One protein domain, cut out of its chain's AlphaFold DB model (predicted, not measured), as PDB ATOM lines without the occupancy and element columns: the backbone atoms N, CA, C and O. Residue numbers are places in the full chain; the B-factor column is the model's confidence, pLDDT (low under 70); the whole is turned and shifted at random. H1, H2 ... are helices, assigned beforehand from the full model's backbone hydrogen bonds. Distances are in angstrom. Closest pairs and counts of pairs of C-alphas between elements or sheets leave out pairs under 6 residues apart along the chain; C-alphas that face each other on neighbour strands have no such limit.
ATOM      1  N   LYS A   4     -56.061  33.654 -12.341       85.69
ATOM      2  CA  LYS A   4     -56.883  32.629 -12.998       85.69
ATOM      3  C   LYS A   4     -57.697  33.202 -14.166       85.69
ATOM      4  O   LYS A   4     -57.733  32.593 -15.234       85.69
ATOM      5  N   ARG A   5     -58.298  34.394 -14.023       87.31
ATOM      6  CA  ARG A   5     -59.010  35.068 -15.129       87.31
ATOM      7  C   ARG A   5     -58.070  35.464 -16.261       87.31
ATOM      8  O   ARG A   5     -58.376  35.168 -17.412       87.31
ATOM      9  N   ILE A   6     -56.947  36.111 -15.950       88.88
ATOM     10  CA  ILE A   6     -55.983  36.559 -16.970       88.88
ATOM     11  C   ILE A   6     -55.411  35.353 -17.722       88.88
ATOM     12  O   ILE A   6     -55.405  35.328 -18.949       88.88
ATOM     13  N   LEU A   7     -55.008  34.312 -16.998       89.69
ATOM     14  CA  LEU A   7     -54.517  33.067 -17.576       89.69
ATOM     15  C   LEU A   7     -55.593  32.379 -18.420       89.69
ATOM     16  O   LEU A   7     -55.293  31.937 -19.523       89.69
ATOM     17  N   SER A   8     -56.855  32.366 -17.979       90.44
ATOM     18  CA  SER A   8     -57.968  31.852 -18.793       90.44
ATOM     19  C   SER A   8     -58.099  32.596 -20.126       90.44
ATOM     20  O   SER A   8     -58.262  31.952 -21.163       90.44
ATOM     21  N   LYS A   9     -57.985  33.931 -20.121       91.12
ATOM     22  CA  LYS A   9     -57.979  34.745 -21.348       91.12
ATOM     23  C   LYS A   9     -56.798  34.388 -22.248       91.12
ATOM     24  O   LYS A   9     -56.987  34.105 -23.429       91.12
ATOM     25  N   ILE A  10     -55.591  34.290 -21.682       90.44
ATOM     26  CA  ILE A  10     -54.382  33.892 -22.421       90.44
ATOM     27  C   ILE A  10     -54.558  32.509 -23.052       90.44
ATOM     28  O   ILE A  10     -54.184  32.319 -24.210       90.44
ATOM     29  N   LEU A  11     -55.126  31.540 -22.334       90.44
ATOM     30  CA  LEU A  11     -55.370  30.192 -22.854       90.44
ATOM     31  C   LEU A  11     -56.358  30.188 -24.027       90.44
ATOM     32  O   LEU A  11     -56.172  29.421 -24.972       90.44
ATOM     33  N   LYS A  12     -57.352  31.079 -24.003       89.69
ATOM     34  CA  LYS A  12     -58.324  31.282 -25.087       89.69
ATOM     35  C   LYS A  12     -57.824  32.195 -26.214       89.69
ATOM     36  O   LYS A  12     -58.519  32.342 -27.212       89.69
ATOM     37  N   ASN A  13     -56.615  32.749 -26.091       87.25
ATOM     38  CA  ASN A  13     -56.065  33.780 -26.982       87.25
ATOM     39  C   ASN A  13     -56.940  35.047 -27.057       87.25
ATOM     40  O   ASN A  13     -57.038  35.676 -28.106       87.25
ATOM     41  N   GLU A  14     -57.579  35.402 -25.946       88.88
ATOM     42  CA  GLU A  14     -58.321  36.653 -25.792       88.88
ATOM     43  C   GLU A  14     -57.375  37.804 -25.414       88.88
ATOM     44  O   GLU A  14     -56.308  37.586 -24.832       88.88
ATOM     45  N   ASP A  15     -57.781  39.037 -25.725       84.06
ATOM     46  CA  ASP A  15     -57.024  40.238 -25.373       84.06
ATOM     47  C   ASP A  15     -57.024  40.479 -23.848       84.06
ATOM     48  O   ASP A  15     -58.038  40.333 -23.154       84.06
ATOM     49  N   ILE A  16     -55.857  40.855 -23.325       86.38
ATOM     50  CA  ILE A  16     -55.600  41.139 -21.907       86.38
ATOM     51  C   ILE A  16     -55.211  42.603 -21.653       86.38
ATOM     52  O   ILE A  16     -54.837  42.950 -20.532       86.38
ATOM     53  N   SER A  17     -55.292  43.475 -22.662       78.00
ATOM     54  CA  SER A  17     -54.855  44.877 -22.585       78.00
ATOM     55  C   SER A  17     -55.505  45.658 -21.433       78.00
ATOM     56  O   SER A  17     -54.829  46.416 -20.728       78.00
ATOM     57  N   GLU A  18     -56.791  45.413 -21.176       75.50
ATOM     58  CA  GLU A  18     -57.584  46.083 -20.133       75.50
ATOM     59  C   GLU A  18     -57.344  45.538 -18.713       75.50
ATOM     60  O   GLU A  18     -57.800  46.120 -17.729       75.50
ATOM     61  N   GLU A  19     -56.623  44.425 -18.566       79.25
ATOM     62  CA  GLU A  19     -56.424  43.785 -17.267       79.25
ATOM     63  C   GLU A  19     -55.388  44.542 -16.420       79.25
ATOM     64  O   GLU A  19     -54.284  44.869 -16.877       79.25
ATOM     65  N   GLN A  20     -55.733  44.809 -15.157       71.38
ATOM     66  CA  GLN A  20     -54.801  45.367 -14.176       71.38
ATOM     67  C   GLN A  20     -53.881  44.263 -13.648       71.38
ATOM     68  O   GLN A  20     -54.343  43.251 -13.122       71.38
ATOM     69  N   ILE A  21     -52.570  44.480 -13.770       69.88
ATOM     70  CA  ILE A  21     -51.536  43.586 -13.245       69.88
ATOM     71  C   ILE A  21     -50.866  44.323 -12.088       69.88
ATOM     72  O   ILE A  21     -50.192  45.328 -12.299       69.88
ATOM     73  N   ILE A  22     -51.079  43.844 -10.867       66.69
ATOM     74  CA  ILE A  22     -50.352  44.314  -9.686       66.69
ATOM     75  C   ILE A  22     -49.101  43.451  -9.578       66.69
ATOM     76  O   ILE A  22     -49.229  42.249  -9.407       66.69
ATOM     77  N   MET A  23     -47.901  44.020  -9.695       62.81
ATOM     78  CA  MET A  23     -46.702  43.210  -9.479       62.81
ATOM     79  C   MET A  23     -46.612  42.809  -8.008       62.81
ATOM     80  O   MET A  23     -46.500  43.676  -7.140       62.81
ATOM     81  N   THR A  24     -46.652  41.509  -7.719       62.34
ATOM     82  CA  THR A  24     -46.224  41.011  -6.413       62.34
ATOM     83  C   THR A  24     -44.701  40.942  -6.415       62.34
ATOM     84  O   THR A  24     -44.115  40.288  -7.275       62.34
ATOM     85  N   ASN A  25     -44.055  41.622  -5.464       56.94
ATOM     86  CA  ASN A  25     -42.616  41.487  -5.203       56.94
ATOM     87  C   ASN A  25     -42.352  40.216  -4.376       56.94
ATOM     88  O   ASN A  25     -41.712  40.275  -3.327       56.94
ATOM     89  N   GLU A  26     -42.913  39.081  -4.795       58.66
ATOM     90  CA  GLU A  26     -42.571  37.796  -4.190       58.66
ATOM     91  C   GLU A  26     -41.162  37.439  -4.659       58.66
ATOM     92  O   GLU A  26     -40.937  37.082  -5.813       58.66
ATOM     93  N   ILE A  27     -40.194  37.651  -3.771       57.47
ATOM     94  CA  ILE A  27     -38.804  37.266  -3.985       57.47
ATOM     95  C   ILE A  27     -38.687  35.829  -3.492       57.47
ATOM     96  O   ILE A  27     -38.702  35.591  -2.286       57.47
ATOM     97  N   TYR A  28     -38.582  34.888  -4.423       61.97
ATOM     98  CA  TYR A  28     -38.247  33.506  -4.095       61.97
ATOM     99  C   TYR A  28     -36.826  33.444  -3.549       61.97
ATOM    100  O   TYR A  28     -35.911  34.087  -4.077       61.97
ATOM    101  N   SER A  29     -36.629  32.664  -2.491       58.97
ATOM    102  CA  SER A  29     -35.278  32.357  -2.037       58.97
ATOM    103  C   SER A  29     -34.573  31.536  -3.116       58.97
ATOM    104  O   SER A  29     -35.141  30.593  -3.662       58.97
ATOM    105  N   SER A  30     -33.308  31.844  -3.401       59.47
ATOM    106  CA  SER A  30     -32.500  31.149  -4.416       59.47
ATOM    107  C   SER A  30     -32.324  29.641  -4.168       59.47
ATOM    108  O   SER A  30     -31.773  28.948  -5.014       59.47
ATOM    109  N   ASN A  31     -32.773  29.132  -3.017       62.69
ATOM    110  CA  ASN A  31     -32.655  27.730  -2.621       62.69
ATOM    111  C   ASN A  31     -34.010  27.006  -2.507       62.69
ATOM    112  O   ASN A  31     -34.030  25.869  -2.041       62.69
ATOM    113  N   GLU A  32     -35.129  27.639  -2.864       72.94
ATOM    114  CA  GLU A  32     -36.442  26.983  -2.819       72.94
ATOM    115  C   GLU A  32     -36.559  25.913  -3.909       72.94
ATOM    116  O   GLU A  32     -36.315  26.171  -5.092       72.94
ATOM    117  N   LEU A  33     -36.946  24.700  -3.507       81.25
ATOM    118  CA  LEU A  33     -37.334  23.658  -4.449       81.25
ATOM    119  C   LEU A  33     -38.745  23.947  -4.952       81.25
ATOM    120  O   LEU A  33     -39.580  24.494  -4.230       81.25
ATOM    121  N   VAL A  34     -39.056  23.512  -6.179       85.19
ATOM    122  CA  VAL A  34     -40.421  23.644  -6.717       85.19
ATOM    123  C   VAL A  34     -41.425  23.063  -5.760       85.19
ATOM    124  O   VAL A  34     -42.460  23.672  -5.581       85.19
ATOM    125  N   GLU A  35     -41.134  21.917  -5.153       85.38
ATOM    126  CA  GLU A  35     -42.004  21.194  -4.219       85.38
ATOM    127  C   GLU A  35     -42.455  22.044  -3.024       85.38
ATOM    128  O   GLU A  35     -43.590  21.886  -2.579       85.38
ATOM    129  N   ASP A  36     -41.629  23.001  -2.601       86.06
ATOM    130  CA  ASP A  36     -41.895  23.879  -1.459       86.06
ATOM    131  C   ASP A  36     -42.802  25.067  -1.819       86.06
ATOM    132  O   ASP A  36     -43.399  25.695  -0.942       86.06
ATOM    133  N   LEU A  37     -42.951  25.378  -3.111       87.62
ATOM    134  CA  LEU A  37     -43.763  26.508  -3.556       87.62
ATOM    135  C   LEU A  37     -45.249  26.247  -3.331       87.62
ATOM    136  O   LEU A  37     -45.780  25.202  -3.722       87.62
ATOM    137  N   SER A  38     -45.960  27.239  -2.799       89.94
ATOM    138  CA  SER A  38     -47.419  27.194  -2.728       89.94
ATOM    139  C   SER A  38     -48.044  27.156  -4.132       89.94
ATOM    140  O   SER A  38     -47.421  27.528  -5.129       89.94
ATOM    141  N   LEU A  39     -49.295  26.705  -4.234       90.19
ATOM    142  CA  LEU A  39     -50.003  26.711  -5.517       90.19
ATOM    143  C   LEU A  39     -50.164  28.132  -6.079       90.19
ATOM    144  O   LEU A  39     -50.021  28.338  -7.281       90.19
ATOM    145  N   ASP A  40     -50.421  29.108  -5.210       87.88
ATOM    146  CA  ASP A  40     -50.521  30.509  -5.613       87.88
ATOM    147  C   ASP A  40     -49.176  31.029  -6.132       87.88
ATOM    148  O   ASP A  40     -49.147  31.679  -7.176       87.88
ATOM    149  N   SER A  41     -48.071  30.636  -5.490       88.50
ATOM    150  CA  SER A  41     -46.709  30.943  -5.940       88.50
ATOM    151  C   SER A  41     -46.417  30.383  -7.339       88.50
ATOM    152  O   SER A  41     -45.833  31.052  -8.186       88.50
ATOM    153  N   LEU A  42     -46.891  29.173  -7.656       90.69
ATOM    154  CA  LEU A  42     -46.751  28.635  -9.016       90.69
ATOM    155  C   LEU A  42     -47.467  29.502 -10.060       90.69
ATOM    156  O   LEU A  42     -46.980  29.653 -11.180       90.69
ATOM    157  N   TYR A  43     -48.612  30.091  -9.715       90.25
ATOM    158  CA  TYR A  43     -49.298  31.007 -10.620       90.25
ATOM    159  C   TYR A  43     -48.617  32.374 -10.696       90.25
ATOM    160  O   TYR A  43     -48.617  32.966 -11.779       90.25
ATOM    161  N   THR A  44     -48.005  32.873  -9.620       88.44
ATOM    162  CA  THR A  44     -47.278  34.155  -9.653       88.44
ATOM    163  C   THR A  44     -46.026  34.083 -10.530       88.44
ATOM    164  O   THR A  44     -45.700  35.087 -11.161       88.44
ATOM    165  N   LEU A  45     -45.426  32.903 -10.746       90.19
ATOM    166  CA  LEU A  45     -44.377  32.701 -11.771       90.19
ATOM    167  C   LEU A  45     -44.827  33.108 -13.187       90.19
ATOM    168  O   LEU A  45     -44.017  33.490 -14.026       90.19
ATOM    169  N   THR A  46     -46.128  33.085 -13.491       92.25
ATOM    170  CA  THR A  46     -46.627  33.530 -14.807       92.25
ATOM    171  C   THR A  46     -46.614  35.050 -14.985       92.25
ATOM    172  O   THR A  46     -46.812  35.537 -16.099       92.25
ATOM    173  N   GLN A  47     -46.385  35.822 -13.921       90.44
ATOM    174  CA  GLN A  47     -46.493  37.279 -13.934       90.44
ATOM    175  C   GLN A  47     -45.559  37.923 -14.960       90.44
ATOM    176  O   GLN A  47     -46.011  38.756 -15.749       90.44
ATOM    177  N   SER A  48     -44.292  37.504 -14.995       91.06
ATOM    178  CA  SER A  48     -43.310  37.972 -15.977       91.06
ATOM    179  C   SER A  48     -43.822  37.738 -17.405       91.06
ATOM    180  O   SER A  48     -43.885  38.670 -18.205       91.06
ATOM    181  N   LEU A  49     -44.343  36.547 -17.714       93.25
ATOM    182  CA  LEU A  49     -44.927  36.266 -19.030       93.25
ATOM    183  C   LEU A  49     -46.113  37.183 -19.359       93.25
ATOM    184  O   LEU A  49     -46.178  37.733 -20.457       93.25
ATOM    185  N   ILE A  50     -47.053  37.354 -18.427       91.94
ATOM    186  CA  ILE A  50     -48.252  38.184 -18.628       91.94
ATOM    187  C   ILE A  50     -47.851  39.631 -18.951       91.94
ATOM    188  O   ILE A  50     -48.395  40.237 -19.879       91.94
ATOM    189  N   ILE A  51     -46.873  40.179 -18.226       90.00
ATOM    190  CA  ILE A  51     -46.342  41.523 -18.489       90.00
ATOM    191  C   ILE A  51     -45.657  41.562 -19.857       90.00
ATOM    192  O   ILE A  51     -45.867  42.512 -20.614       90.00
ATOM    193  N   GLY A  52     -44.889  40.529 -20.210       91.19
ATOM    194  CA  GLY A  52     -44.263  40.386 -21.525       91.19
ATOM    195  C   GLY A  52     -45.273  40.418 -22.671       91.19
ATOM    196  O   GLY A  52     -45.044  41.121 -23.654       91.19
ATOM    197  N   ILE A  53     -46.414  39.740 -22.523       90.69
ATOM    198  CA  ILE A  53     -47.510  39.750 -23.507       90.69
ATOM    199  C   ILE A  53     -48.112  41.149 -23.624       90.69
ATOM    200  O   ILE A  53     -48.251  41.665 -24.730       90.69
ATOM    201  N   LYS A  54     -48.420  41.795 -22.496       89.19
ATOM    202  CA  LYS A  54     -49.055  43.120 -22.491       89.19
ATOM    203  C   LYS A  54     -48.151  44.221 -23.051       89.19
ATOM    204  O   LYS A  54     -48.619  45.129 -23.728       89.19
ATOM    205  N   THR A  55     -46.863  44.168 -22.729       89.12
ATOM    206  CA  THR A  55     -45.888  45.209 -23.097       89.12
ATOM    207  C   THR A  55     -45.143  44.911 -24.393       89.12
ATOM    208  O   THR A  55     -44.414  45.771 -24.883       89.12
ATOM    209  N   ASN A  56     -45.292  43.699 -24.933       87.38
ATOM    210  CA  ASN A  56     -44.499  43.178 -26.042       87.38
ATOM    211  C   ASN A  56     -42.981  43.377 -25.830       87.38
ATOM    212  O   ASN A  56     -42.246  43.767 -26.739       87.38
ATOM    213  N   ASN A  57     -42.501  43.157 -24.600       89.31
ATOM    214  CA  ASN A  57     -41.105  43.383 -24.223       89.31
ATOM    215  C   ASN A  57     -40.390  42.065 -23.896       89.31
ATOM    216  O   ASN A  57     -40.745  41.357 -22.956       89.31
ATOM    217  N   ILE A  58     -39.322  41.793 -24.656       89.56
ATOM    218  CA  ILE A  58     -38.476  40.593 -24.565       89.56
ATOM    219  C   ILE A  58     -37.914  40.359 -23.160       89.56
ATOM    220  O   ILE A  58     -37.762  39.208 -22.759       89.56
ATOM    221  N   PHE A  59     -37.595  41.424 -22.421       91.06
ATOM    222  CA  PHE A  59     -37.004  41.313 -21.088       91.06
ATOM    223  C   PHE A  59     -37.847  40.430 -20.159       91.06
ATOM    224  O   PHE A  59     -37.321  39.524 -19.523       91.06
ATOM    225  N   TYR A  60     -39.167  40.611 -20.162       92.62
ATOM    226  CA  TYR A  60     -40.046  39.853 -19.280       92.62
ATOM    227  C   TYR A  60     -40.198  38.379 -19.676       92.62
ATOM    228  O   TYR A  60     -40.353  37.526 -18.807       92.62
ATOM    229  N   TYR A  61     -40.101  38.053 -20.969       93.44
ATOM    230  CA  TYR A  61     -40.063  36.655 -21.408       93.44
ATOM    231  C   TYR A  61     -38.784  35.956 -20.945       93.44
ATOM    232  O   TYR A  61     -38.837  34.803 -20.529       93.44
ATOM    233  N   LYS A  62     -37.643  36.659 -20.978       92.75
ATOM    234  CA  LYS A  62     -36.375  36.119 -20.472       92.75
ATOM    235  C   LYS A  62     -36.454  35.817 -18.982       92.75
ATOM    236  O   LYS A  62     -36.151  34.691 -18.610       92.75
ATOM    237  N   ASN A  63     -36.952  36.759 -18.177       92.19
ATOM    238  CA  ASN A  63     -37.130  36.545 -16.739       92.19
ATOM    239  C   ASN A  63     -38.029  35.335 -16.461       92.19
ATOM    240  O   ASN A  63     -37.667  34.469 -15.676       92.19
ATOM    241  N   PHE A  64     -39.156  35.223 -17.173       94.38
ATOM    242  CA  PHE A  64     -40.047  34.070 -17.046       94.38
ATOM    243  C   PHE A  64     -39.339  32.737 -17.337       94.38
ATOM    244  O   PHE A  64     -39.525  31.759 -16.619       94.38
ATOM    245  N   PHE A  65     -38.511  32.678 -18.382       95.12
ATOM    246  CA  PHE A  65     -37.761  31.463 -18.696       95.12
ATOM    247  C   PHE A  65     -36.686  31.153 -17.662       95.12
ATOM    248  O   PHE A  65     -36.555  30.003 -17.259       95.12
ATOM    249  N   GLU A  66     -35.936  32.164 -17.235       92.69
ATOM    250  CA  GLU A  66     -34.878  32.025 -16.235       92.69
ATOM    251  C   GLU A  66     -35.440  31.526 -14.899       92.69
ATOM    252  O   GLU A  66     -34.871  30.607 -14.314       92.69
ATOM    253  N   GLU A  67     -36.594  32.040 -14.465       91.06
ATOM    254  CA  GLU A  67     -37.296  31.585 -13.258       91.06
ATOM    255  C   GLU A  67     -37.689  30.100 -13.350       91.06
ATOM    256  O   GLU A  67     -37.379  29.312 -12.453       91.06
ATOM    257  N   LEU A  68     -38.324  29.680 -14.452       93.75
ATOM    258  CA  LEU A  68     -38.751  28.285 -14.631       93.75
ATOM    259  C   LEU A  68     -37.576  27.310 -14.790       93.75
ATOM    260  O   LEU A  68     -37.677  26.149 -14.384       93.75
ATOM    261  N   GLU A  69     -36.472  27.767 -15.378       93.62
ATOM    262  CA  GLU A  69     -35.236  26.997 -15.529       93.62
ATOM    263  C   GLU A  69     -34.496  26.840 -14.206       93.62
ATOM    264  O   GLU A  69     -34.060  25.736 -13.884       93.62
ATOM    265  N   HIS A  70     -34.396  27.919 -13.427       90.06
ATOM    266  CA  HIS A  70     -33.796  27.907 -12.096       90.06
ATOM    267  C   HIS A  70     -34.520  26.923 -11.176       90.06
ATOM    268  O   HIS A  70     -33.891  26.113 -10.500       90.06
ATOM    269  N   LEU A  71     -35.852  26.947 -11.214       90.31
ATOM    270  CA  LEU A  71     -36.704  26.043 -10.452       90.31
ATOM    271  C   LEU A  71     -36.753  24.617 -11.032       90.31
ATOM    272  O   LEU A  71     -37.334  23.734 -10.420       90.31
ATOM    273  N   GLN A  72     -36.149  24.339 -12.192       91.50
ATOM    274  CA  GLN A  72     -36.199  23.016 -12.838       91.50
ATOM    275  C   GLN A  72     -37.630  22.519 -13.133       91.50
ATOM    276  O   GLN A  72     -37.892  21.320 -13.181       91.50
ATOM    277  N   ILE A  73     -38.572  23.439 -13.381       92.69
ATOM    278  CA  ILE A  73     -39.945  23.104 -13.812       92.69
ATOM    279  C   ILE A  73     -39.943  22.543 -15.240       92.69
ATOM    280  O   ILE A  73     -40.808  21.747 -15.623       92.69
ATOM    281  N   VAL A  74     -38.967  22.979 -16.036       93.75
ATOM    282  CA  VAL A  74     -38.763  22.566 -17.421       93.75
ATOM    283  C   VAL A  74     -37.498  21.727 -17.563       93.75
ATOM    284  O   VAL A  74     -36.443  22.042 -17.014       93.75
ATOM    285  N   ASP A  75     -37.593  20.663 -18.356       92.50
ATOM    286  CA  ASP A  75     -36.461  19.779 -18.613       92.50
ATOM    287  C   ASP A  75     -35.449  20.403 -19.580       92.50
ATOM    288  O   ASP A  75     -35.767  21.280 -20.388       92.50
ATOM    289  N   LYS A  76     -34.239  19.832 -19.617       94.00
ATOM    290  CA  LYS A  76     -33.158  20.226 -20.543       94.00
ATOM    291  C   LYS A  76     -33.606  20.336 -22.005       94.00
ATOM    292  O   LYS A  76     -33.089  21.173 -22.741       94.00
ATOM    293  N   LYS A  77     -34.577  19.518 -22.427       93.56
ATOM    294  CA  LYS A  77     -35.126  19.546 -23.789       93.56
ATOM    295  C   LYS A  77     -35.848  20.863 -24.105       93.56
ATOM    296  O   LYS A  77     -35.661  21.394 -25.195       93.56
ATOM    297  N   PHE A  78     -36.605  21.428 -23.163       94.81
ATOM    298  CA  PHE A  78     -37.240  22.744 -23.333       94.81
ATOM    299  C   PHE A  78     -36.191  23.843 -23.509       94.81
ATOM    300  O   PHE A  78     -36.295  24.652 -24.429       94.81
ATOM    301  N   ILE A  79     -35.153  23.821 -22.669       95.00
ATOM    302  CA  ILE A  79     -34.059  24.799 -22.686       95.00
ATOM    303  C   ILE A  79     -33.307  24.742 -24.018       95.00
ATOM    304  O   ILE A  79     -33.029  25.771 -24.632       95.00
ATOM    305  N   GLN A  80     -33.015  23.532 -24.502       94.62
ATOM    306  CA  GLN A  80     -32.372  23.327 -25.797       94.62
ATOM    307  C   GLN A  80     -33.215  23.903 -26.941       94.62
ATOM    308  O   GLN A  80     -32.683  24.602 -27.803       94.62
ATOM    309  N   ILE A  81     -34.524  23.641 -26.934       93.56
ATOM    310  CA  ILE A  81     -35.455  24.175 -27.930       93.56
ATOM    311  C   ILE A  81     -35.484  25.706 -27.873       93.56
ATOM    312  O   ILE A  81     -35.309  26.341 -28.913       93.56
ATOM    313  N   LYS A  82     -35.630  26.300 -26.679       94.44
ATOM    314  CA  LYS A  82     -35.570  27.758 -26.481       94.44
ATOM    315  C   LYS A  82     -34.305  28.328 -27.120       94.44
ATOM    316  O   LYS A  82     -34.397  29.212 -27.964       94.44
ATOM    317  N   ASN A  83     -33.136  27.809 -26.750       93.25
ATOM    318  CA  ASN A  83     -31.855  28.330 -27.226       93.25
ATOM    319  C   ASN A  83     -31.727  28.226 -28.751       93.25
ATOM    320  O   ASN A  83     -31.353  29.201 -29.393       93.25
ATOM    321  N   ASN A  84     -32.124  27.096 -29.344       91.19
ATOM    322  CA  ASN A  84     -32.116  26.930 -30.797       91.19
ATOM    323  C   ASN A  84     -32.975  27.991 -31.501       91.19
ATOM    324  O   ASN A  84     -32.519  28.614 -32.459       91.19
ATOM    325  N   ILE A  85     -34.198  28.215 -31.019       88.81
ATOM    326  CA  ILE A  85     -35.122  29.189 -31.610       88.81
ATOM    327  C   ILE A  85     -34.623  30.626 -31.414       88.81
ATOM    328  O   ILE A  85     -34.666  31.427 -32.346       88.81
ATOM    329  N   LEU A  86     -34.090  30.961 -30.237       86.50
ATOM    330  CA  LEU A  86     -33.528  32.289 -29.967       86.50
ATOM    331  C   LEU A  86     -32.267  32.590 -30.789       86.50
ATOM    332  O   LEU A  86     -32.006  33.753 -31.089       86.50
ATOM    333  N   GLU A  87     -31.521  31.562 -31.192       87.81
ATOM    334  CA  GLU A  87     -30.408  31.653 -32.148       87.81
ATOM    335  C   GLU A  87     -30.870  31.737 -33.617       87.81
ATOM    336  O   GLU A  87     -30.038  31.791 -34.523       87.81
ATOM    337  N   GLY A  88     -32.182  31.736 -33.880       83.25
ATOM    338  CA  GLY A  88     -32.756  31.807 -35.227       83.25
ATOM    339  C   GLY A  88     -32.765  30.475 -35.979       83.25
ATOM    340  O   GLY A  88     -33.031  30.444 -37.183       83.25
ATOM    341  N   LYS A  89     -32.483  29.352 -35.306       86.88
ATOM    342  CA  LYS A  89     -32.629  28.023 -35.914       86.88
ATOM    343  C   LYS A  89     -34.108  27.664 -35.993       86.88
ATOM    344  O   LYS A  89     -34.912  28.045 -35.151       86.88
ATOM    345  N   MET A  90     -34.475  26.885 -37.004       85.44
ATOM    346  CA  MET A  90     -35.824  26.331 -37.093       85.44
ATOM    347  C   MET A  90     -35.958  25.089 -36.214       85.44
ATOM    348  O   MET A  90     -35.002  24.328 -36.068       85.44
ATOM    349  N   TYR A  91     -37.171  24.836 -35.716       87.12
ATOM    350  CA  TYR A  91     -37.509  23.564 -35.081       87.12
ATOM    351  C   TYR A  91     -37.130  22.382 -35.985       87.12
ATOM    352  O   TYR A  91     -37.590  22.301 -37.136       87.12
ATOM    353  N   ASN A  92     -36.354  21.439 -35.451       90.62
ATOM    354  CA  ASN A  92     -36.137  20.159 -36.119       90.62
ATOM    355  C   ASN A  92     -37.416  19.289 -36.023       90.62
ATOM    356  O   ASN A  92     -38.414  19.676 -35.407       90.62
ATOM    357  N   ARG A  93     -37.436  18.120 -36.678       92.12
ATOM    358  CA  ARG A  93     -38.620  17.241 -36.668       92.12
ATOM    359  C   ARG A  93     -38.995  16.792 -35.251       92.12
ATOM    360  O   ARG A  93     -40.177  16.816 -34.914       92.12
ATOM    361  N   ASP A  94     -38.013  16.423 -34.443       92.69
ATOM    362  CA  ASP A  94     -38.221  15.893 -33.096       92.69
ATOM    363  C   ASP A  94     -38.673  16.984 -32.118       92.69
ATOM    364  O   ASP A  94     -39.518  16.732 -31.258       92.69
ATOM    365  N   ASP A  95     -38.188  18.215 -32.291       92.69
ATOM    366  CA  ASP A  95     -38.635  19.390 -31.546       92.69
ATOM    367  C   ASP A  95     -40.100  19.691 -31.869       92.69
ATOM    368  O   ASP A  95     -40.888  19.953 -30.965       92.69
ATOM    369  N   LYS A  96     -40.495  19.610 -33.152       92.69
ATOM    370  CA  LYS A  96     -41.896  19.802 -33.567       92.69
ATOM    371  C   LYS A  96     -42.811  18.756 -32.950       92.69
ATOM    372  O   LYS A  96     -43.885  19.118 -32.476       92.69
ATOM    373  N   ILE A  97     -42.402  17.486 -32.968       94.12
ATOM    374  CA  ILE A  97     -43.167  16.389 -32.360       94.12
ATOM    375  C   ILE A  97     -43.316  16.643 -30.861       94.12
ATOM    376  O   ILE A  97     -44.433  16.665 -30.356       94.12
ATOM    377  N   PHE A  98     -42.215  16.947 -30.176       94.25
ATOM    378  CA  PHE A  98     -42.218  17.225 -28.744       94.25
ATOM    379  C   PHE A  98     -43.115  18.409 -28.368       94.25
ATOM    380  O   PHE A  98     -43.982  18.295 -27.507       94.25
ATOM    381  N   VAL A  99     -42.955  19.546 -29.048       93.75
ATOM    382  CA  VAL A  99     -43.782  20.741 -28.832       93.75
ATOM    383  C   VAL A  99     -45.256  20.443 -29.094       93.75
ATOM    384  O   VAL A  99     -46.128  20.904 -28.354       93.75
ATOM    385  N   TYR A 100     -45.550  19.675 -30.145       94.56
ATOM    386  CA  TYR A 100     -46.909  19.268 -30.470       94.56
ATOM    387  C   TYR A 100     -47.513  18.389 -29.371       94.56
ATOM    388  O   TYR A 100     -48.632  18.664 -28.946       94.56
ATOM    389  N   GLU A 101     -46.783  17.392 -28.874       93.94
ATOM    390  CA  GLU A 101     -47.233  16.506 -27.796       93.94
ATOM    391  C   GLU A 101     -47.556  17.283 -26.521       93.94
ATOM    392  O   GLU A 101     -48.657  17.135 -25.995       93.94
ATOM    393  N   ILE A 102     -46.672  18.183 -26.076       93.69
ATOM    394  CA  ILE A 102     -46.930  19.019 -24.891       93.69
ATOM    395  C   ILE A 102     -48.189  19.872 -25.090       93.69
ATOM    396  O   ILE A 102     -49.078  19.891 -24.238       93.69
ATOM    397  N   LYS A 103     -48.320  20.536 -26.247       93.75
ATOM    398  CA  LYS A 103     -49.508  21.344 -26.567       93.75
ATOM    399  C   LYS A 103     -50.785  20.504 -26.606       93.75
ATOM    400  O   LYS A 103     -51.826  20.975 -26.157       93.75
ATOM    401  N   GLN A 104     -50.738  19.298 -27.165       93.44
ATOM    402  CA  GLN A 104     -51.901  18.411 -27.248       93.44
ATOM    403  C   GLN A 104     -52.286  17.842 -25.888       93.44
ATOM    404  O   GLN A 104     -53.469  17.835 -25.557       93.44
ATOM    405  N   ASN A 105     -51.313  17.401 -25.095       91.50
ATOM    406  CA  ASN A 105     -51.549  16.860 -23.760       91.50
ATOM    407  C   ASN A 105     -52.185  17.918 -22.857       91.50
ATOM    408  O   ASN A 105     -53.198  17.641 -22.220       91.50
ATOM    409  N   PHE A 106     -51.676  19.151 -22.899       92.69
ATOM    410  CA  PHE A 106     -52.267  20.259 -22.155       92.69
ATOM    411  C   PHE A 106     -53.672  20.634 -22.655       92.69
ATOM    412  O   PHE A 106     -54.560  20.905 -21.862       92.69
ATOM    413  N   LYS A 107     -53.931  20.620 -23.969       89.31
ATOM    414  CA  LYS A 107     -55.279  20.911 -24.499       89.31
ATOM    415  C   LYS A 107     -56.318  19.841 -24.164       89.31
ATOM    416  O   LYS A 107     -57.506  20.148 -24.140       89.31
ATOM    417  N   LYS A 108     -55.886  18.592 -23.985       89.19
ATOM    418  CA  LYS A 108     -56.752  17.469 -23.604       89.19
ATOM    419  C   LYS A 108     -56.985  17.392 -22.098       89.19
ATOM    420  O   LYS A 108     -57.933  16.728 -21.688       89.19
ATOM    421  N   SER A 109     -56.126  18.008 -21.287       88.19
ATOM    422  CA  SER A 109     -56.320  18.028 -19.843       88.19
ATOM    423  C   SER A 109     -57.493  18.941 -19.484       88.19
ATOM    424  O   SER A 109     -57.700  20.004 -20.073       88.19
ATOM    425  N   ASN A 110     -58.295  18.505 -18.514       88.62
ATOM    426  CA  ASN A 110     -59.342  19.354 -17.964       88.62
ATOM    427  C   ASN A 110     -58.694  20.468 -17.137       88.62
ATOM    428  O   ASN A 110     -57.717  20.232 -16.428       88.62
ATOM    429  N   ILE A 111     -59.246  21.677 -17.241       89.75
ATOM    430  CA  ILE A 111     -58.782  22.823 -16.461       89.75
ATOM    431  C   ILE A 111     -59.065  22.553 -14.983       89.75
ATOM    432  O   ILE A 111     -60.226  22.430 -14.596       89.75
ATOM    433  N   ASP A 112     -58.009  22.512 -14.176       91.62
ATOM    434  CA  ASP A 112     -58.099  22.340 -12.730       91.62
ATOM    435  C   ASP A 112     -57.162  23.323 -12.023       91.62
ATOM    436  O   ASP A 112     -55.962  23.100 -11.884       91.62
ATOM    437  N   TRP A 113     -57.738  24.432 -11.559       90.31
ATOM    438  CA  TRP A 113     -56.990  25.502 -10.904       90.31
ATOM    439  C   TRP A 113     -56.522  25.168  -9.485       90.31
ATOM    440  O   TRP A 113     -55.794  25.977  -8.903       90.31
ATOM    441  N   GLU A 114     -56.975  24.057  -8.909       92.25
ATOM    442  CA  GLU A 114     -56.612  23.599  -7.563       92.25
ATOM    443  C   GLU A 114     -55.550  22.492  -7.618       92.25
ATOM    444  O   GLU A 114     -54.869  22.219  -6.629       92.25
ATOM    445  N   SER A 115     -55.327  21.909  -8.800       93.69
ATOM    446  CA  SER A 115     -54.293  20.908  -9.022       93.69
ATOM    447  C   SER A 115     -52.918  21.529  -9.256       93.69
ATOM    448  O   SER A 115     -52.654  22.220 -10.244       93.69
ATOM    449  N   ARG A 116     -51.978  21.174  -8.376       93.00
ATOM    450  CA  ARG A 116     -50.549  21.475  -8.539       93.00
ATOM    451  C   ARG A 116     -49.971  20.891  -9.825       93.00
ATOM    452  O   ARG A 116     -49.206  21.560 -10.513       93.00
ATOM    453  N   TYR A 117     -50.332  19.648 -10.142       93.00
ATOM    454  CA  TYR A 117     -49.879  18.990 -11.364       93.00
ATOM    455  C   TYR A 117     -50.326  19.781 -12.596       93.00
ATOM    456  O   TYR A 117     -49.522  20.065 -13.482       93.00
ATOM    457  N   TRP A 118     -51.590  20.205 -12.610       94.50
ATOM    458  CA  TRP A 118     -52.119  21.022 -13.693       94.50
ATOM    459  C   TRP A 118     -51.409  22.380 -13.792       94.50
ATOM    460  O   TRP A 118     -51.073  22.802 -14.897       94.50
ATOM    461  N   ALA A 119     -51.107  23.032 -12.664       94.06
ATOM    462  CA  ALA A 119     -50.356  24.288 -12.648       94.06
ATOM    463  C   ALA A 119     -48.941  24.135 -13.239       94.06
ATOM    464  O   ALA A 119     -48.501  24.978 -14.019       94.06
ATOM    465  N   ILE A 120     -48.244  23.037 -12.938       94.69
ATOM    466  CA  ILE A 120     -46.930  22.730 -13.525       94.69
ATOM    467  C   ILE A 120     -47.042  22.506 -15.039       94.69
ATOM    468  O   ILE A 120     -46.262  23.068 -15.810       94.69
ATOM    469  N   GLU A 121     -48.025  21.727 -15.490       95.12
ATOM    470  CA  GLU A 121     -48.254  21.507 -16.924       95.12
ATOM    471  C   GLU A 121     -48.657  22.802 -17.649       95.12
ATOM    472  O   GLU A 121     -48.222  23.040 -18.779       95.12
ATOM    473  N   LEU A 122     -49.401  23.691 -16.982       95.50
ATOM    474  CA  LEU A 122     -49.685  25.039 -17.469       95.50
ATOM    475  C   LEU A 122     -48.392  25.840 -17.660       95.50
ATOM    476  O   LEU A 122     -48.217  26.444 -18.717       95.50
ATOM    477  N   LEU A 123     -47.475  25.834 -16.689       96.00
ATOM    478  CA  LEU A 123     -46.194  26.543 -16.797       96.00
ATOM    479  C   LEU A 123     -45.349  26.018 -17.961       96.00
ATOM    480  O   LEU A 123     -44.841  26.816 -18.750       96.00
ATOM    481  N   LYS A 124     -45.268  24.696 -18.145       96.12
ATOM    482  CA  LYS A 124     -44.578  24.082 -19.296       96.12
ATOM    483  C   LYS A 124     -45.216  24.476 -20.629       96.12
ATOM    484  O   LYS A 124     -44.516  24.812 -21.586       96.12
ATOM    485  N   TYR A 125     -46.544  24.467 -20.704       96.06
ATOM    486  CA  TYR A 125     -47.271  24.907 -21.893       96.06
ATOM    487  C   TYR A 125     -47.010  26.389 -22.205       96.06
ATOM    488  O   TYR A 125     -46.734  26.754 -23.351       96.06
ATOM    489  N   LEU A 126     -47.063  27.242 -21.183       96.38
ATOM    490  CA  LEU A 126     -46.799  28.674 -21.298       96.38
ATOM    491  C   LEU A 126     -45.344  28.972 -21.665       96.38
ATOM    492  O   LEU A 126     -45.109  29.901 -22.432       96.38
ATOM    493  N   TYR A 127     -44.386  28.163 -21.210       97.06
ATOM    494  CA  TYR A 127     -42.985  28.245 -21.627       97.06
ATOM    495  C   TYR A 127     -42.853  28.085 -23.147       97.06
ATOM    496  O   TYR A 127     -42.281  28.941 -23.819       97.06
ATOM    497  N   ILE A 128     -43.481  27.053 -23.723       95.56
ATOM    498  CA  ILE A 128     -43.510  26.858 -25.183       95.56
ATOM    499  C   ILE A 128     -44.206  28.025 -25.885       95.56
ATOM    500  O   ILE A 128     -43.722  28.513 -26.906       95.56
ATOM    501  N   LYS A 129     -45.335  28.496 -25.346       93.88
ATOM    502  CA  LYS A 129     -46.053  29.641 -25.918       93.88
ATOM    503  C   LYS A 129     -45.186  30.904 -25.917       93.88
ATOM    504  O   LYS A 129     -45.189  31.642 -26.896       93.88
ATOM    505  N   GLY A 130     -44.418  31.125 -24.853       94.38
ATOM    506  CA  GLY A 130     -43.440  32.202 -24.766       94.38
ATOM    507  C   GLY A 130     -42.360  32.088 -25.839       94.38
ATOM    508  O   GLY A 130     -42.026  33.097 -26.455       94.38
ATOM    509  N   ILE A 131     -41.838  30.878 -26.099       94.31
ATOM    510  CA  ILE A 131     -40.839  30.655 -27.161       94.31
ATOM    511  C   ILE A 131     -41.415  31.068 -28.515       94.31
ATOM    512  O   ILE A 131     -40.765  31.808 -29.251       94.31
ATOM    513  N   ASP A 132     -42.638  30.634 -28.828       92.12
ATOM    514  CA  ASP A 132     -43.294  30.972 -30.095       92.12
ATOM    515  C   ASP A 132     -43.481  32.489 -30.252       92.12
ATOM    516  O   ASP A 132     -43.253  33.030 -31.333       92.12
ATOM    517  N   ILE A 133     -43.860  33.194 -29.181       91.62
ATOM    518  CA  ILE A 133     -44.001  34.656 -29.217       91.62
ATOM    519  C   ILE A 133     -42.642  35.321 -29.443       91.62
ATOM    520  O   ILE A 133     -42.522  36.195 -30.298       91.62
ATOM    521  N   MET A 134     -41.600  34.894 -28.732       90.69
ATOM    522  CA  MET A 134     -40.256  35.440 -28.921       90.69
ATOM    523  C   MET A 134     -39.713  35.208 -30.334       90.69
ATOM    524  O   MET A 134     -39.093  36.107 -30.904       90.69
ATOM    525  N   ASP A 135     -39.964  34.035 -30.912       90.81
ATOM    526  CA  ASP A 135     -39.635  33.723 -32.306       90.81
ATOM    527  C   ASP A 135     -40.337  34.685 -33.272       90.81
ATOM    528  O   ASP A 135     -39.697  35.279 -34.143       90.81
ATOM    529  N   MET A 136     -41.642  34.909 -33.077       89.75
ATOM    530  CA  MET A 136     -42.406  35.880 -33.866       89.75
ATOM    531  C   MET A 136     -41.830  37.292 -33.734       89.75
ATOM    532  O   MET A 136     -41.560  37.930 -34.749       89.75
ATOM    533  N   MET A 137     -41.550  37.755 -32.514       87.94
ATOM    534  CA  MET A 137     -40.960  39.076 -32.273       87.94
ATOM    535  C   MET A 137     -39.585  39.235 -32.941       87.94
ATOM    536  O   MET A 137     -39.263  40.300 -33.472       87.94
ATOM    537  N   ASN A 138     -38.749  38.194 -32.921       86.25
ATOM    538  CA  ASN A 138     -37.445  38.217 -33.582       86.25
ATOM    539  C   ASN A 138     -37.595  38.299 -35.105       86.25
ATOM    540  O   ASN A 138     -36.944  39.133 -35.736       86.25
ATOM    541  N   LYS A 139     -38.507  37.514 -35.687       86.69
ATOM    542  CA  LYS A 139     -38.826  37.567 -37.121       86.69
ATOM    543  C   LYS A 139     -39.396  38.916 -37.537       86.69
ATOM    544  O   LYS A 139     -39.004  39.449 -38.571       86.69
ATOM    545  N   GLU A 140     -40.271  39.510 -36.733       86.94
ATOM    546  CA  GLU A 140     -40.791  40.857 -36.978       86.94
ATOM    547  C   GLU A 140     -39.669  41.896 -37.002       86.94
ATOM    548  O   GLU A 140     -39.621  42.729 -37.910       86.94
ATOM    549  N   LYS A 141     -38.714  41.815 -36.067       84.81
ATOM    550  CA  LYS A 141     -37.526  42.681 -36.065       84.81
ATOM    551  C   LYS A 141     -36.662  42.481 -37.304       84.81
ATOM    552  O   LYS A 141     -36.154  43.460 -37.847       84.81
ATOM    553  N   GLU A 142     -36.472  41.245 -37.759       84.00
ATOM    554  CA  GLU A 142     -35.747  40.967 -39.003       84.00
ATOM    555  C   GLU A 142     -36.462  41.557 -40.217       84.00
ATOM    556  O   GLU A 142     -35.840  42.265 -41.005       84.00
ATOM    557  N   ILE A 143     -37.776  41.356 -40.331       84.38
ATOM    558  CA  ILE A 143     -38.603  41.940 -41.394       84.38
ATOM    559  C   ILE A 143     -38.519  43.469 -41.370       84.38
ATOM    560  O   ILE A 143     -38.398  44.093 -42.424       84.38
ATOM    561  N   GLN A 144     -38.544  44.084 -40.186       81.50
ATOM    562  CA  GLN A 144     -38.446  45.535 -40.052       81.50
ATOM    563  C   GLN A 144     -37.108  46.066 -40.585       81.50
ATOM    564  O   GLN A 144     -37.106  47.047 -41.327       81.50
ATOM    565  N   LYS A 145     -35.993  45.358 -40.347       79.06
ATOM    566  CA  LYS A 145     -34.695  45.701 -40.962       79.06
ATOM    567  C   LYS A 145     -34.780  45.729 -42.491       79.06
ATOM    568  O   LYS A 145     -34.170  46.594 -43.109       79.06
ATOM    569  N   TYR A 146     -35.545  44.828 -43.112       72.00
ATOM    570  CA  TYR A 146     -35.743  44.828 -44.569       72.00
ATOM    571  C   TYR A 146     -36.656  45.950 -45.073       72.00
ATOM    572  O   TYR A 146     -36.487  46.377 -46.212       72.00
ATOM    573  N   LYS A 147     -37.592  46.444 -44.254       67.75
ATOM    574  CA  LYS A 147     -38.427  47.612 -44.590       67.75
ATOM    575  C   LYS A 147     -37.639  48.920 -44.530       67.75
ATOM    576  O   LYS A 147     -37.856  49.798 -45.362       67.75
ATOM    577  N   ASP A 148     -36.711  49.027 -43.582       60.72
ATOM    578  CA  ASP A 148     -35.880  50.223 -43.394       60.72
ATOM    579  C   ASP A 148     -34.719  50.289 -44.400       60.72
ATOM    580  O   ASP A 148     -34.209  51.367 -44.725       60.72
ATOM    581  N   ILE A 149     -34.341  49.147 -44.983       60.06
ATOM    582  CA  ILE A 149     -33.560  49.128 -46.214       60.06
ATOM    583  C   ILE A 149     -34.479  49.665 -47.314       60.06
ATOM    584  O   ILE A 149     -35.297  48.936 -47.869       60.06
TER     585      ILE A 149
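Overview. This is residues 4 to 149 of the 233 residues of an uncharacterized protein of Spraguea lophii (strain 42_110) (UniProt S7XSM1). One long helix, H7, runs through the domain as a spine, with H2, H4, H5 and H6 packed round it between residues 116 and 138, and residues 140 to 149, of which 140 to 148 belong to H7, sticking out as an arm. H3 folds back on H4 as a helical hairpin, H1 is near H3 and H7, and the long link of residues 13 to 38 passes along the outside. The printed part has 146 residues with seven named helices, H1 to H7 in chain order, and no named strand; the class is all helix. It is compact, with a radius of gyration of the C-alphas of 15.7 A and spans of 50 by 36 by 32 A.

Along the chain. H1 is residues 4 to 12, beginning at C-alpha 4 (-56.883, 32.629, -12.998). H2 is residues 39 to 44, H3 46 to 55, H4 58 to 70, 18.4 A long, and H5 76 to 86. H6, residues 93 to 108, is 22.3 A long. H7, residues 116 to 148, is 47.5 A long and ends at C-alpha 148 (-35.880, 50.223, -43.394).

Arrangement. H7 is the hub. H3, H4 and H7 form an up and down bundle, each running against the one before. H3 and H4 touch at Gly 52 and Tyr 60, closest C-alphas 4.8 A. H4 touches residues 123 to 134 of H7 at a shallow tilt of 34 degrees, only just short of steep; the closest C-alphas, Tyr 61 and Gly 130, are 6.5 A apart. H5 touches H7, C-alphas of Lys 82 and Ile 131 closest at 6.1 A. H6 touches H7 at a steep tilt of 51 degrees, closest C-alphas Lys 103 and Tyr 125, 6.3 A. H2 touches H7, closest C-alphas Leu 39 and Arg 116, 6.1 A. In each helix, every O i to N i+4 pair is within hydrogen-bond range.

Size, cuts and confidence. The farthest C-alphas, Asp 36 and Ile 149, are 52.1 A apart. The printed part has no cut. The link H1 to H2 is long. Residues 21 to 31 and 147 to 149 have pLDDT under 70.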